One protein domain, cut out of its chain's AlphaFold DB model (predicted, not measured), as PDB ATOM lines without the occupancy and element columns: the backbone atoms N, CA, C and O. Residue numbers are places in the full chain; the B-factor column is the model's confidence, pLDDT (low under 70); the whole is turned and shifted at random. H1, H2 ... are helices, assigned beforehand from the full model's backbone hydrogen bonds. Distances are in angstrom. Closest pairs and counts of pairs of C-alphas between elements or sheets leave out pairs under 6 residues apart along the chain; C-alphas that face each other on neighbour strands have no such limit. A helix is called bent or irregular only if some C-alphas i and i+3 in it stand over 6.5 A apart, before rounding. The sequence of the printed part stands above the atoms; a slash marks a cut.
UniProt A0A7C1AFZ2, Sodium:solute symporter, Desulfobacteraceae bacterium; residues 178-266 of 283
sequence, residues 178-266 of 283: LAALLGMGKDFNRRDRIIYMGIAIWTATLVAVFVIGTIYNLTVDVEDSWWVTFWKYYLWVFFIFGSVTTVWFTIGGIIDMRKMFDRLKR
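This is residues 178 to 266 of the 283 residues of the protein "Sodium:solute symporter" of Desulfobacteraceae bacterium (UniProt A0A7C1AFZ2). Two long helices, H2 and H3, run side by side in opposite ways with an open space between them, joined at one end by residues 220 to 223, in the shape of an open U whose H3 arm runs on past the beginning of H2. The short helix H1 and the link after it fold back over the beginning of H2, on the side away from H3. The printed part has 89 residues with three named helices, H1, H2 and H3 in that order, and no named strand; the class is all helix. The whole is extended, a rod with a radius of gyration of the C-alphas of 19.5 A and spans of 66 by 32 by 17 A.

H1 is residues 178 to 181, with C-alpha 178 at (-8.148, -9.243, 10.893), and measures 5.1 A from first to last C-alpha. H2 is residues 190 to 219 and measures 42.8 A; C-alpha 190 is at (-7.380, 1.180, -2.382) and C-alpha 219 at (19.186, -12.553, 28.255). H3, the longest helix, is residues 224 to 264 and measures 56.6 A; C-alpha 224 is at (28.023, -1.554, 22.854) and C-alpha 264 at (-12.614, 29.582, -1.233). No helix is bent or irregular.

H1 touches no helix. A short link of 8 residues joins it to H2, and these two helices are apart, with no C-alpha of the one within 8 A of the other. H2 and H3 are joined by a tight link of 4 residues, and by the same test they are apart. H1 and H3 are apart as well. From its first to its last C-alpha H2 gains in x and z, while H3 loses in both. Residues 201 to 212 and 214 to 219 of H2 stand free, with no C-alpha 8 or more apart along the chain within 10 A, and so do residues 224 to 264, the full length of H3. In H2 and H3 every O i to N i+4 pair is within hydrogen-bond range. H1 is too short for such a pair, and its one O i to N i+3 pair is within range.

The two C-alphas farthest apart are those of Asp 221 and Arg 266, at 65.9 A. The first and last printed C-alphas, of Leu 178 and Arg 266, are 43.1 A apart. The printed part has no cut, and neither of its two links between helices is long. The mean pLDDT of the printed part is 88.9. The model's confidence is low, under 70, at residues 178 to 186, and the mean pLDDT is 61 in H1, 91 in H2 and 94 in H3.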
ATOM      1  N   LEU A 178      -9.279 -10.155  10.654       60.84
ATOM      2  CA  LEU A 178      -8.148  -9.243  10.893       60.84
ATOM      3  C   LEU A 178      -8.447  -7.790  10.473       60.84
ATOM      4  O   LEU A 178      -7.949  -6.853  11.086       60.84
ATOM      5  N   ALA A 179      -9.305  -7.594   9.468       60.09
ATOM      6  CA  ALA A 179      -9.739  -6.269   9.022       60.09
ATOM      7  C   ALA A 179     -10.592  -5.531  10.072       60.09
ATOM      8  O   ALA A 179     -10.538  -4.308  10.142       60.09
ATOM      9  N   ALA A 180     -11.323  -6.266  10.916       62.72
ATOM     10  CA  ALA A 180     -12.086  -5.711  12.034       62.72
ATOM     11  C   ALA A 180     -11.167  -5.259  13.174       62.72
ATOM     12  O   ALA A 180     -11.353  -4.186  13.740       62.72
ATOM     13  N   LEU A 181     -10.144  -6.068  13.472       61.28
ATOM     14  CA  LEU A 181      -9.111  -5.757  14.463       61.28
ATOM     15  C   LEU A 181      -8.294  -4.522  14.052       61.28
ATOM     16  O   LEU A 181      -7.924  -3.708  14.890       61.28
ATOM     17  N   LEU A 182      -8.056  -4.379  12.748       68.25
ATOM     18  CA  LEU A 182      -7.384  -3.241  12.130       68.25
ATOM     19  C   LEU A 182      -8.332  -2.066  11.825       68.25
ATOM     20  O   LEU A 182      -7.922  -1.121  11.171       68.25
ATOM     21  N   GLY A 183      -9.607  -2.111  12.228       66.81
ATOM     22  CA  GLY A 183     -10.547  -0.999  12.020       66.81
ATOM     23  C   GLY A 183     -10.727  -0.556  10.559       66.81
ATOM     24  O   GLY A 183     -11.167   0.565  10.312       66.81
ATOM     25  N   MET A 184     -10.386  -1.403   9.581       69.25
ATOM     26  CA  MET A 184     -10.505  -1.075   8.160       69.25
ATOM     27  C   MET A 184     -11.961  -1.221   7.721       69.25
ATOM     28  O   MET A 184     -12.419  -2.308   7.357       69.25
ATOM     29  N   GLY A 185     -12.684  -0.103   7.765       66.94
ATOM     30  CA  GLY A 185     -14.033   0.027   7.219       66.94
ATOM     31  C   GLY A 185     -14.065   0.014   5.688       66.94
ATOM     32  O   GLY A 185     -13.035   0.030   5.005       66.94
ATOM     33  N   LYS A 186     -15.279   0.011   5.124       67.62
ATOM     34  CA  LYS A 186     -15.475   0.128   3.670       67.62
ATOM     35  C   LYS A 186     -15.121   1.524   3.132       67.62
ATOM     36  O   LYS A 186     -14.863   1.623   1.936       67.62
ATOM     37  N   ASP A 187     -14.994   2.529   4.002       71.94
ATOM     38  CA  ASP A 187     -14.630   3.915   3.660       71.94
ATOM     39  C   ASP A 187     -13.208   4.062   3.106       71.94
ATOM     40  O   ASP A 187     -12.873   5.058   2.471       71.94
ATOM     41  N   PHE A 188     -12.355   3.052   3.301       78.19
ATOM     42  CA  PHE A 188     -10.996   3.073   2.780       78.19
ATOM     43  C   PHE A 188     -10.972   2.729   1.291       78.19
ATOM     44  O   PHE A 188     -11.237   1.579   0.898       78.19
ATOM     45  N   ASN A 189     -10.532   3.685   0.470       85.38
ATOM     46  CA  ASN A 189     -10.196   3.414  -0.923       85.38
ATOM     47  C   ASN A 189      -8.899   2.571  -1.016       85.38
ATOM     48  O   ASN A 189      -8.190   2.352  -0.032       85.38
ATOM     49  N   ARG A 190      -8.556   2.062  -2.209       85.19
ATOM     50  CA  ARG A 190      -7.380   1.180  -2.382       85.19
ATOM     51  C   ARG A 190      -6.058   1.819  -1.939       85.19
ATOM     52  O   ARG A 190      -5.205   1.109  -1.416       85.19
ATOM     53  N   ARG A 191      -5.876   3.127  -2.151       86.12
ATOM     54  CA  ARG A 191      -4.664   3.854  -1.747       86.12
ATOM     55  C   ARG A 191      -4.623   4.023  -0.232       86.12
ATOM     56  O   ARG A 191      -3.589   3.743   0.369       86.12
ATOM     57  N   ASP A 192      -5.754   4.364   0.378       85.88
ATOM     58  CA  ASP A 192      -5.865   4.529   1.830       85.88
ATOM     59  C   ASP A 192      -5.549   3.220   2.556       85.88
ATOM     60  O   ASP A 192      -4.824   3.224   3.546       85.88
ATOM     61  N   ARG A 193      -6.014   2.075   2.030       85.56
ATOM     62  CA  ARG A 193      -5.699   0.752   2.603       85.56
ATOM     63  C   ARG A 193      -4.209   0.441   2.571       85.56
ATOM     64  O   ARG A 193      -3.697  -0.117   3.535       85.56
ATOM     65  N   ILE A 194      -3.520   0.782   1.481       89.50
ATOM     66  CA  ILE A 194      -2.072   0.556   1.362       89.50
ATOM     67  C   ILE A 194      -1.325   1.408   2.387       89.50
ATOM     68  O   ILE A 194      -0.464   0.887   3.090       89.50
ATOM     69  N   ILE A 195      -1.676   2.691   2.502       89.25
ATOM     70  CA  ILE A 195      -1.053   3.606   3.465       89.25
ATOM     71  C   ILE A 195      -1.313   3.120   4.893       89.25
ATOM     72  O   ILE A 195      -0.377   2.981   5.677       89.25
ATOM     73  N   TYR A 196      -2.569   2.802   5.207       88.06
ATOM     74  CA  TYR A 196      -2.976   2.314   6.518       88.06
ATOM     75  C   TYR A 196      -2.236   1.030   6.902       88.06
ATOM     76  O   TYR A 196      -1.621   0.958   7.965       88.06
ATOM     77  N   MET A 197      -2.233   0.031   6.014       88.06
ATOM     78  CA  MET A 197      -1.538  -1.232   6.248       88.06
ATOM     79  C   MET A 197      -0.025  -1.028   6.356       88.06
ATOM     80  O   MET A 197       0.611  -1.640   7.206       88.06
ATOM     81  N   GLY A 198       0.548  -0.141   5.541       89.94
ATOM     82  CA  GLY A 198       1.961   0.220   5.615       89.94
ATOM     83  C   GLY A 198       2.337   0.779   6.986       89.94
ATOM     84  O   GLY A 198       3.306   0.320   7.586       89.94
ATOM     85  N   ILE A 199       1.537   1.704   7.525       89.50
ATOM     86  CA  ILE A 199       1.745   2.280   8.864       89.50
ATOM     87  C   ILE A 199       1.531   1.228   9.960       89.50
ATOM     88  O   ILE A 199       2.307   1.174  10.916       89.50
ATOM     89  N   ALA A 200       0.511   0.376   9.830       89.06
ATOM     90  CA  ALA A 200       0.228  -0.682  10.796       89.06
ATOM     91  C   ALA A 200       1.369  -1.711  10.862       89.06
ATOM     92  O   ALA A 200       1.854  -2.015  11.951       89.06
ATOM     93  N   ILE A 201       1.846  -2.191   9.705       91.31
ATOM     94  CA  ILE A 201       2.992  -3.105   9.608       91.31
ATOM     95  C   ILE A 201       4.244  -2.433  10.158       91.31
ATOM     96  O   ILE A 201       4.910  -3.019  11.000       91.31
ATOM     97  N   TRP A 202       4.532  -1.196   9.748       91.38
ATOM     98  CA  TRP A 202       5.671  -0.432  10.257       91.38
ATOM     99  C   TRP A 202       5.660  -0.335  11.787       91.38
ATOM    100  O   TRP A 202       6.653  -0.644  12.443       91.38
ATOM    101  N   THR A 203       4.510   0.016  12.366       91.38
ATOM    102  CA  THR A 203       4.334   0.106  13.821       91.38
ATOM    103  C   THR A 203       4.546  -1.252  14.485       91.38
ATOM    104  O   THR A 203       5.294  -1.350  15.456       91.38
ATOM    105  N   ALA A 204       3.949  -2.318  13.944       92.00
ATOM    106  CA  ALA A 204       4.121  -3.674  14.455       92.00
ATOM    107  C   ALA A 204       5.582  -4.147  14.367       92.00
ATOM    108  O   ALA A 204       6.076  -4.768  15.305       92.00
ATOM    109  N   THR A 205       6.297  -3.813  13.289       93.62
ATOM    110  CA  THR A 205       7.729  -4.093  13.135       93.62
ATOM    111  C   THR A 205       8.548  -3.365  14.192       93.62
ATOM    112  O   THR A 205       9.385  -3.997  14.828       93.62
ATOM    113  N   LEU A 206       8.296  -2.074  14.435       92.12
ATOM    114  CA  LEU A 206       8.997  -1.330  15.487       92.12
ATOM    115  C   LEU A 206       8.739  -1.923  16.878       92.12
ATOM    116  O   LEU A 206       9.678  -2.076  17.656       92.12
ATOM    117  N   VAL A 207       7.495  -2.314  17.174       94.06
ATOM    118  CA  VAL A 207       7.147  -2.997  18.431       94.06
ATOM    119  C   VAL A 207       7.864  -4.341  18.540       94.06
ATOM    120  O   VAL A 207       8.433  -4.638  19.585       94.06
ATOM    121  N   ALA A 208       7.888  -5.140  17.472       95.44
ATOM    122  CA  ALA A 208       8.575  -6.428  17.463       95.44
ATOM    123  C   ALA A 208      10.086  -6.263  17.672       95.44
ATOM    124  O   ALA A 208      10.653  -6.941  18.523       95.44
ATOM    125  N   VAL A 209      10.726  -5.329  16.960       93.88
ATOM    126  CA  VAL A 209      12.149  -4.996  17.137       93.88
ATOM    127  C   VAL A 209      12.425  -4.562  18.575       93.88
ATOM    128  O   VAL A 209      13.389  -5.033  19.171       93.88
ATOM    129  N   PHE A 210      11.565  -3.723  19.158       91.56
ATOM    130  CA  PHE A 210      11.705  -3.286  20.545       91.56
ATOM    131  C   PHE A 210      11.574  -4.447  21.539       91.56
ATOM    132  O   PHE A 210      12.441  -4.617  22.392       91.56
ATOM    133  N   VAL A 211      10.524  -5.266  21.429       95.06
ATOM    134  CA  VAL A 211      10.274  -6.390  22.347       95.06
ATOM    135  C   VAL A 211      11.369  -7.448  22.225       95.06
ATOM    136  O   VAL A 211      11.942  -7.846  23.236       95.06
ATOM    137  N   ILE A 212      11.697  -7.874  21.003       94.19
ATOM    138  CA  ILE A 212      12.735  -8.880  20.748       94.19
ATOM    139  C   ILE A 212      14.099  -8.350  21.186       94.19
ATOM    140  O   ILE A 212      14.819  -9.053  21.888       94.19
ATOM    141  N   GLY A 213      14.436  -7.108  20.827       91.62
ATOM    142  CA  GLY A 213      15.690  -6.473  21.228       91.62
ATOM    143  C   GLY A 213      15.818  -6.346  22.745       91.62
ATOM    144  O   GLY A 213      16.873  -6.645  23.292       91.62
ATOM    145  N   THR A 214      14.730  -5.993  23.436       91.06
ATOM    146  CA  THR A 214      14.702  -5.915  24.905       91.06
ATOM    147  C   THR A 214      14.903  -7.289  25.536       91.06
ATOM    148  O   THR A 214      15.735  -7.426  26.426       91.06
ATOM    149  N   ILE A 215      14.181  -8.318  25.074       93.75
ATOM    150  CA  ILE A 215      14.352  -9.690  25.574       93.75
ATOM    151  C   ILE A 215      15.794 -10.146  25.350       93.75
ATOM    152  O   ILE A 215      16.436 -10.596  26.292       93.75
ATOM    153  N   TYR A 216      16.321  -9.967  24.136       91.44
ATOM    154  CA  TYR A 216      17.686 -10.347  23.792       91.44
ATOM    155  C   TYR A 216      18.709  -9.677  24.717       91.44
ATOM    156  O   TYR A 216      19.501 -10.379  25.338       91.44
ATOM    157  N   ASN A 217      18.606  -8.360  24.913       90.88
ATOM    158  CA  ASN A 217      19.495  -7.583  25.779       90.88
ATOM    159  C   ASN A 217      19.385  -7.932  27.274       90.88
ATOM    160  O   ASN A 217      20.309  -7.674  28.035       90.88
ATOM    161  N   LEU A 218      18.253  -8.475  27.727       92.06
ATOM    162  CA  LEU A 218      18.094  -8.948  29.108       92.06
ATOM    163  C   LEU A 218      18.612 -10.380  29.301       92.06
ATOM    164  O   LEU A 218      18.872 -10.786  30.430       92.06
ATOM    165  N   THR A 219      18.732 -11.151  28.220       93.94
ATOM    166  CA  THR A 219      19.186 -12.553  28.255       93.94
ATOM    167  C   THR A 219      20.650 -12.747  27.879       93.94
ATOM    168  O   THR A 219      21.259 -13.726  28.301       93.94
ATOM    169  N   VAL A 220      21.204 -11.846  27.071       91.00
ATOM    170  CA  VAL A 220      22.558 -11.914  26.523       91.00
ATOM    171  C   VAL A 220      23.246 -10.588  26.806       91.00
ATOM    172  O   VAL A 220      22.629  -9.535  26.658       91.00
ATOM    173  N   ASP A 221      24.519 -10.645  27.191       87.38
ATOM    174  CA  ASP A 221      25.351  -9.450  27.316       87.38
ATOM    175  C   ASP A 221      25.704  -8.941  25.910       87.38
ATOM    176  O   ASP A 221      26.444  -9.589  25.162       87.38
ATOM    177  N   VAL A 222      25.070  -7.841  25.504       87.62
ATOM    178  CA  VAL A 222      25.204  -7.267  24.164       87.62
ATOM    179  C   VAL A 222      26.277  -6.193  24.197       87.62
ATOM    180  O   VAL A 222      26.152  -5.202  24.909       87.62
ATOM    181  N   GLU A 223      27.314  -6.360  23.382       91.12
ATOM    182  CA  GLU A 223      28.388  -5.376  23.277       91.12
ATOM    183  C   GLU A 223      27.877  -4.031  22.720       91.12
ATOM    184  O   GLU A 223      27.096  -3.989  21.763       91.12
ATOM    185  N   ASP A 224      28.392  -2.921  23.253       89.25
ATOM    186  CA  ASP A 224      28.023  -1.554  22.854       89.25
ATOM    187  C   ASP A 224      28.157  -1.294  21.338       89.25
ATOM    188  O   ASP A 224      27.414  -0.492  20.761       89.25
ATOM    189  N   SER A 225      29.071  -1.987  20.653       91.62
ATOM    190  CA  SER A 225      29.273  -1.864  19.203       91.62
ATOM    191  C   SER A 225      28.044  -2.289  18.383       91.62
ATOM    192  O   SER A 225      27.733  -1.673  17.353       91.62
ATOM    193  N   TRP A 226      27.281  -3.276  18.863       90.50
ATOM    194  CA  TRP A 226      26.006  -3.677  18.264       90.50
ATOM    195  C   TRP A 226      24.953  -2.589  18.418       90.50
ATOM    196  O   TRP A 226      24.226  -2.294  17.466       90.50
ATOM    197  N   TRP A 227      24.913  -1.941  19.581       88.38
ATOM    198  CA  TRP A 227      23.991  -0.843  19.846       88.38
ATOM    199  C   TRP A 227      24.260   0.356  18.931       88.38
ATOM    200  O   TRP A 227      23.342   0.886  18.300       88.38
ATOM    201  N   VAL A 228      25.529   0.735  18.761       91.38
ATOM    202  CA  VAL A 228      25.937   1.796  17.824       91.38
ATOM    203  C   VAL A 228      25.546   1.443  16.387       91.38
ATOM    204  O   VAL A 228      25.017   2.282  15.650       91.38
ATOM    205  N   THR A 229      25.762   0.190  15.987       93.12
ATOM    206  CA  THR A 229      25.406  -0.297  14.649       93.12
ATOM    207  C   THR A 229      23.894  -0.253  14.418       93.12
ATOM    208  O   THR A 229      23.448   0.210  13.366       93.12
ATOM    209  N   PHE A 230      23.097  -0.657  15.409       91.56
ATOM    210  CA  PHE A 230      21.641  -0.551  15.371       91.56
ATOM    211  C   PHE A 230      21.189   0.899  15.158       91.56
ATOM    212  O   PHE A 230      20.447   1.175  14.212       91.56
ATOM    213  N   TRP A 231      21.685   1.842  15.968       91.31
ATOM    214  CA  TRP A 231      21.321   3.257  15.844       91.31
ATOM    215  C   TRP A 231      21.738   3.866  14.510       91.31
ATOM    216  O   TRP A 231      20.986   4.655  13.940       91.31
ATOM    217  N   LYS A 232      22.893   3.470  13.961       94.62
ATOM    218  CA  LYS A 232      23.313   3.887  12.619       94.62
ATOM    219  C   LYS A 232      22.259   3.513  11.575       94.62
ATOM    220  O   LYS A 232      21.845   4.373  10.799       94.62
ATOM    221  N   TYR A 233      21.816   2.256  11.546       94.69
ATOM    222  CA  TYR A 233      20.800   1.820  10.583       94.69
ATOM    223  C   TYR A 233      19.433   2.438  10.861       94.69
ATOM    224  O   TYR A 233      18.769   2.871   9.922       94.69
ATOM    225  N   TYR A 234      19.044   2.551  12.131       92.19
ATOM    226  CA  TYR A 234      17.821   3.236  12.538       92.19
ATOM    227  C   TYR A 234      17.776   4.664  11.973       92.19
ATOM    228  O   TYR A 234      16.819   5.032  11.292       92.19
ATOM    229  N   LEU A 235      18.842   5.446  12.162       93.94
ATOM    230  CA  LEU A 235      18.930   6.814  11.648       93.94
ATOM    231  C   LEU A 235      18.854   6.868  10.119       93.94
ATOM    232  O   LEU A 235      18.145   7.719   9.586       93.94
ATOM    233  N   TRP A 236      19.518   5.953   9.405       96.31
ATOM    234  CA  TRP A 236      19.434   5.890   7.941       96.31
ATOM    235  C   TRP A 236      18.023   5.581   7.441       96.31
ATOM    236  O   TRP A 236      17.557   6.224   6.500       96.31
ATOM    237  N   VAL A 237      17.320   4.643   8.078       94.25
ATOM    238  CA  VAL A 237      15.933   4.318   7.721       94.25
ATOM    239  C   VAL A 237      15.028   5.534   7.932       94.25
ATOM    240  O   VAL A 237      14.278   5.899   7.025       94.25
ATOM    241  N   PHE A 238      15.137   6.210   9.080       93.19
ATOM    242  CA  PHE A 238      14.359   7.421   9.362       93.19
ATOM    243  C   PHE A 238      14.720   8.584   8.441       93.19
ATOM    244  O   PHE A 238      13.834   9.329   8.032       93.19
ATOM    245  N   PHE A 239      15.989   8.726   8.063       95.62
ATOM    246  CA  PHE A 239      16.425   9.746   7.114       95.62
ATOM    247  C   PHE A 239      15.819   9.524   5.724       95.62
ATOM    248  O   PHE A 239      15.267  10.454   5.134       95.62
ATOM    249  N   ILE A 240      15.868   8.290   5.210       95.81
ATOM    250  CA  ILE A 240      15.285   7.939   3.908       95.81
ATOM    251  C   ILE A 240      13.770   8.138   3.944       95.81
ATOM    252  O   ILE A 240      13.215   8.833   3.091       95.81
ATOM    253  N   PHE A 241      13.098   7.576   4.951       92.94
ATOM    254  CA  PHE A 241      11.649   7.683   5.081       92.94
ATOM    255  C   PHE A 241      11.203   9.139   5.270       92.94
ATOM    256  O   PHE A 241      10.270   9.596   4.611       92.94
ATOM    257  N   GLY A 242      11.915   9.898   6.104       94.44
ATOM    258  CA  GLY A 242      11.695  11.326   6.320       94.44
ATOM    259  C   GLY A 242      11.873  12.141   5.041       94.44
ATOM    260  O   GLY A 242      11.049  12.999   4.741       94.44
ATOM    261  N   SER A 243      12.885  11.830   4.230       96.31
ATOM    262  CA  SER A 243      13.115  12.506   2.947       96.31
ATOM    263  C   SER A 243      11.985  12.229   1.952       96.31
ATOM    264  O   SER A 243      11.424  13.159   1.372       96.31
ATOM    265  N   VAL A 244      11.593  10.958   1.797       95.38
ATOM    266  CA  VAL A 244      10.502  10.549   0.895       95.38
ATOM    267  C   VAL A 244       9.173  11.175   1.319       95.38
ATOM    268  O   VAL A 244       8.476  11.762   0.492       95.38
ATOM    269  N   THR A 245       8.830  11.090   2.606       93.75
ATOM    270  CA  THR A 245       7.585  11.664   3.140       93.75
ATOM    271  C   THR A 245       7.576  13.186   3.057       93.75
ATOM    272  O   THR A 245       6.547  13.754   2.706       93.75
ATOM    273  N   THR A 246       8.715  13.855   3.269       96.19
ATOM    274  CA  THR A 246       8.833  15.312   3.095       96.19
ATOM    275  C   THR A 246       8.525  15.720   1.661       96.19
ATOM    276  O   THR A 246       7.697  16.604   1.448       96.19
ATOM    277  N   VAL A 247       9.132  15.067   0.664       97.06
ATOM    278  CA  VAL A 247       8.855  15.359  -0.753       97.06
ATOM    279  C   VAL A 247       7.386  15.092  -1.077       97.06
ATOM    280  O   VAL A 247       6.711  15.948  -1.654       97.06
ATOM    281  N   TRP A 248       6.866  13.935  -0.663       95.06
ATOM    282  CA  TRP A 248       5.486  13.543  -0.928       95.06
ATOM    283  C   TRP A 248       4.470  14.518  -0.312       95.06
ATOM    284  O   TRP A 248       3.599  15.021  -1.024       95.06
ATOM    285  N   PHE A 249       4.598  14.840   0.976       94.44
ATOM    286  CA  PHE A 249       3.694  15.760   1.669       94.44
ATOM    287  C   PHE A 249       3.853  17.204   1.208       94.44
ATOM    288  O   PHE A 249       2.863  17.928   1.176       94.44
ATOM    289  N   THR A 250       5.046  17.619   0.779       96.69
ATOM    290  CA  THR A 250       5.232  18.949   0.184       96.69
ATOM    291  C   THR A 250       4.447  19.068  -1.121       96.69
ATOM    292  O   THR A 250       3.691  20.019  -1.303       96.69
ATOM    293  N   ILE A 251       4.562  18.078  -2.013       96.75
ATOM    294  CA  ILE A 251       3.821  18.066  -3.283       96.75
ATOM    295  C   ILE A 251       2.311  18.001  -3.025       96.75
ATOM    296  O   ILE A 251       1.562  18.814  -3.567       96.75
ATOM    297  N   GLY A 252       1.865  17.066  -2.179       94.44
ATOM    298  CA  GLY A 252       0.453  16.912  -1.822       94.44
ATOM    299  C   GLY A 252      -0.123  18.173  -1.178       94.44
ATOM    300  O   GLY A 252      -1.151  18.677  -1.623       94.44
ATOM    301  N   GLY A 253       0.595  18.749  -0.214       94.19
ATOM    302  CA  GLY A 253       0.202  19.970   0.481       94.19
ATOM    303  C   GLY A 253       0.081  21.174  -0.451       94.19
ATOM    304  O   GLY A 253      -0.885  21.925  -0.344       94.19
ATOM    305  N   ILE A 254       0.993  21.341  -1.416       96.75
ATOM    306  CA  ILE A 254       0.885  22.408  -2.426       96.75
ATOM    307  C   ILE A 254      -0.353  22.203  -3.308       96.75
ATOM    308  O   ILE A 254      -1.069  23.163  -3.600       96.75
ATOM    309  N   ILE A 255      -0.617  20.968  -3.744       95.44
ATOM    310  CA  ILE A 255      -1.781  20.647  -4.579       95.44
ATOM    311  C   ILE A 255      -3.080  20.936  -3.820       95.44
ATOM    312  O   ILE A 255      -3.970  21.597  -4.357       95.44
ATOM    313  N   ASP A 256      -3.190  20.474  -2.579       93.81
ATOM    314  CA  ASP A 256      -4.405  20.642  -1.783       93.81
ATOM    315  C   ASP A 256      -4.610  22.092  -1.350       93.81
ATOM    316  O   ASP A 256      -5.735  22.586  -1.389       93.81
ATOM    317  N   MET A 257      -3.532  22.829  -1.072       93.81
ATOM    318  CA  MET A 257      -3.595  24.270  -0.842       93.81
ATOM    319  C   MET A 257      -4.167  25.011  -2.059       93.81
ATOM    320  O   MET A 257      -5.027  25.877  -1.899       93.81
ATOM    321  N   ARG A 258      -3.751  24.656  -3.283       94.19
ATOM    322  CA  ARG A 258      -4.322  25.243  -4.511       94.19
ATOM    323  C   ARG A 258      -5.815  24.944  -4.635       94.19
ATOM    324  O   ARG A 258      -6.593  25.870  -4.842       94.19
ATOM    325  N   LYS A 259      -6.224  23.685  -4.430       93.25
ATOM    326  CA  LYS A 259      -7.646  23.295  -4.440       93.25
ATOM    327  C   LYS A 259      -8.454  24.061  -3.392       93.25
ATOM    328  O   LYS A 259      -9.561  24.502  -3.686       93.25
ATOM    329  N   MET A 260      -7.905  24.232  -2.190       93.75
ATOM    330  CA  MET A 260      -8.541  24.989  -1.114       93.75
ATOM    331  C   MET A 260      -8.759  26.447  -1.524       93.75
ATOM    332  O   MET A 260      -9.876  26.941  -1.409       93.75
ATOM    333  N   PHE A 261      -7.740  27.126  -2.066       92.50
ATOM    334  CA  PHE A 261      -7.892  28.497  -2.564       92.50
ATOM    335  C   PHE A 261      -8.917  28.601  -3.693       92.50
ATOM    336  O   PHE A 261      -9.682  29.561  -3.737       92.50
ATOM    337  N   ASP A 262      -8.965  27.622  -4.594       91.88
ATOM    338  CA  ASP A 262      -9.953  27.615  -5.672       91.88
ATOM    339  C   ASP A 262     -11.378  27.366  -5.170       91.88
ATOM    340  O   ASP A 262     -12.318  27.926  -5.734       91.88
ATOM    341  N   ARG A 263     -11.547  26.590  -4.094       90.00
ATOM    342  CA  ARG A 263     -12.836  26.415  -3.416       90.00
ATOM    343  C   ARG A 263     -13.260  27.683  -2.676       90.00
ATOM    344  O   ARG A 263     -14.387  28.123  -2.851       90.00
ATOM    345  N   LEU A 264     -12.347  28.326  -1.947       87.06
ATOM    346  CA  LEU A 264     -12.614  29.582  -1.233       87.06
ATOM    347  C   LEU A 264     -13.033  30.725  -2.166       87.06
ATOM    348  O   LEU A 264     -13.821  31.571  -1.771       87.06
ATOM    349  N   LYS A 265     -12.556  30.744  -3.417       86.50
ATOM    350  CA  LYS A 265     -13.028  31.711  -4.428       86.50
ATOM    351  C   LYS A 265     -14.493  31.507  -4.834       86.50
ATOM    352  O   LYS A 265     -15.062  32.398  -5.456       86.50
ATOM    353  N   ARG A 266     -15.058  30.322  -4.588       85.88
ATOM    354  CA  ARG A 266     -16.402  29.915  -5.030       85.88
ATOM    355  C   ARG A 266     -17.409  29.820  -3.884       85.88
ATOM    356  O   ARG A 266     -18.604  29.820  -4.154       85.88
TER     357      ARG A 266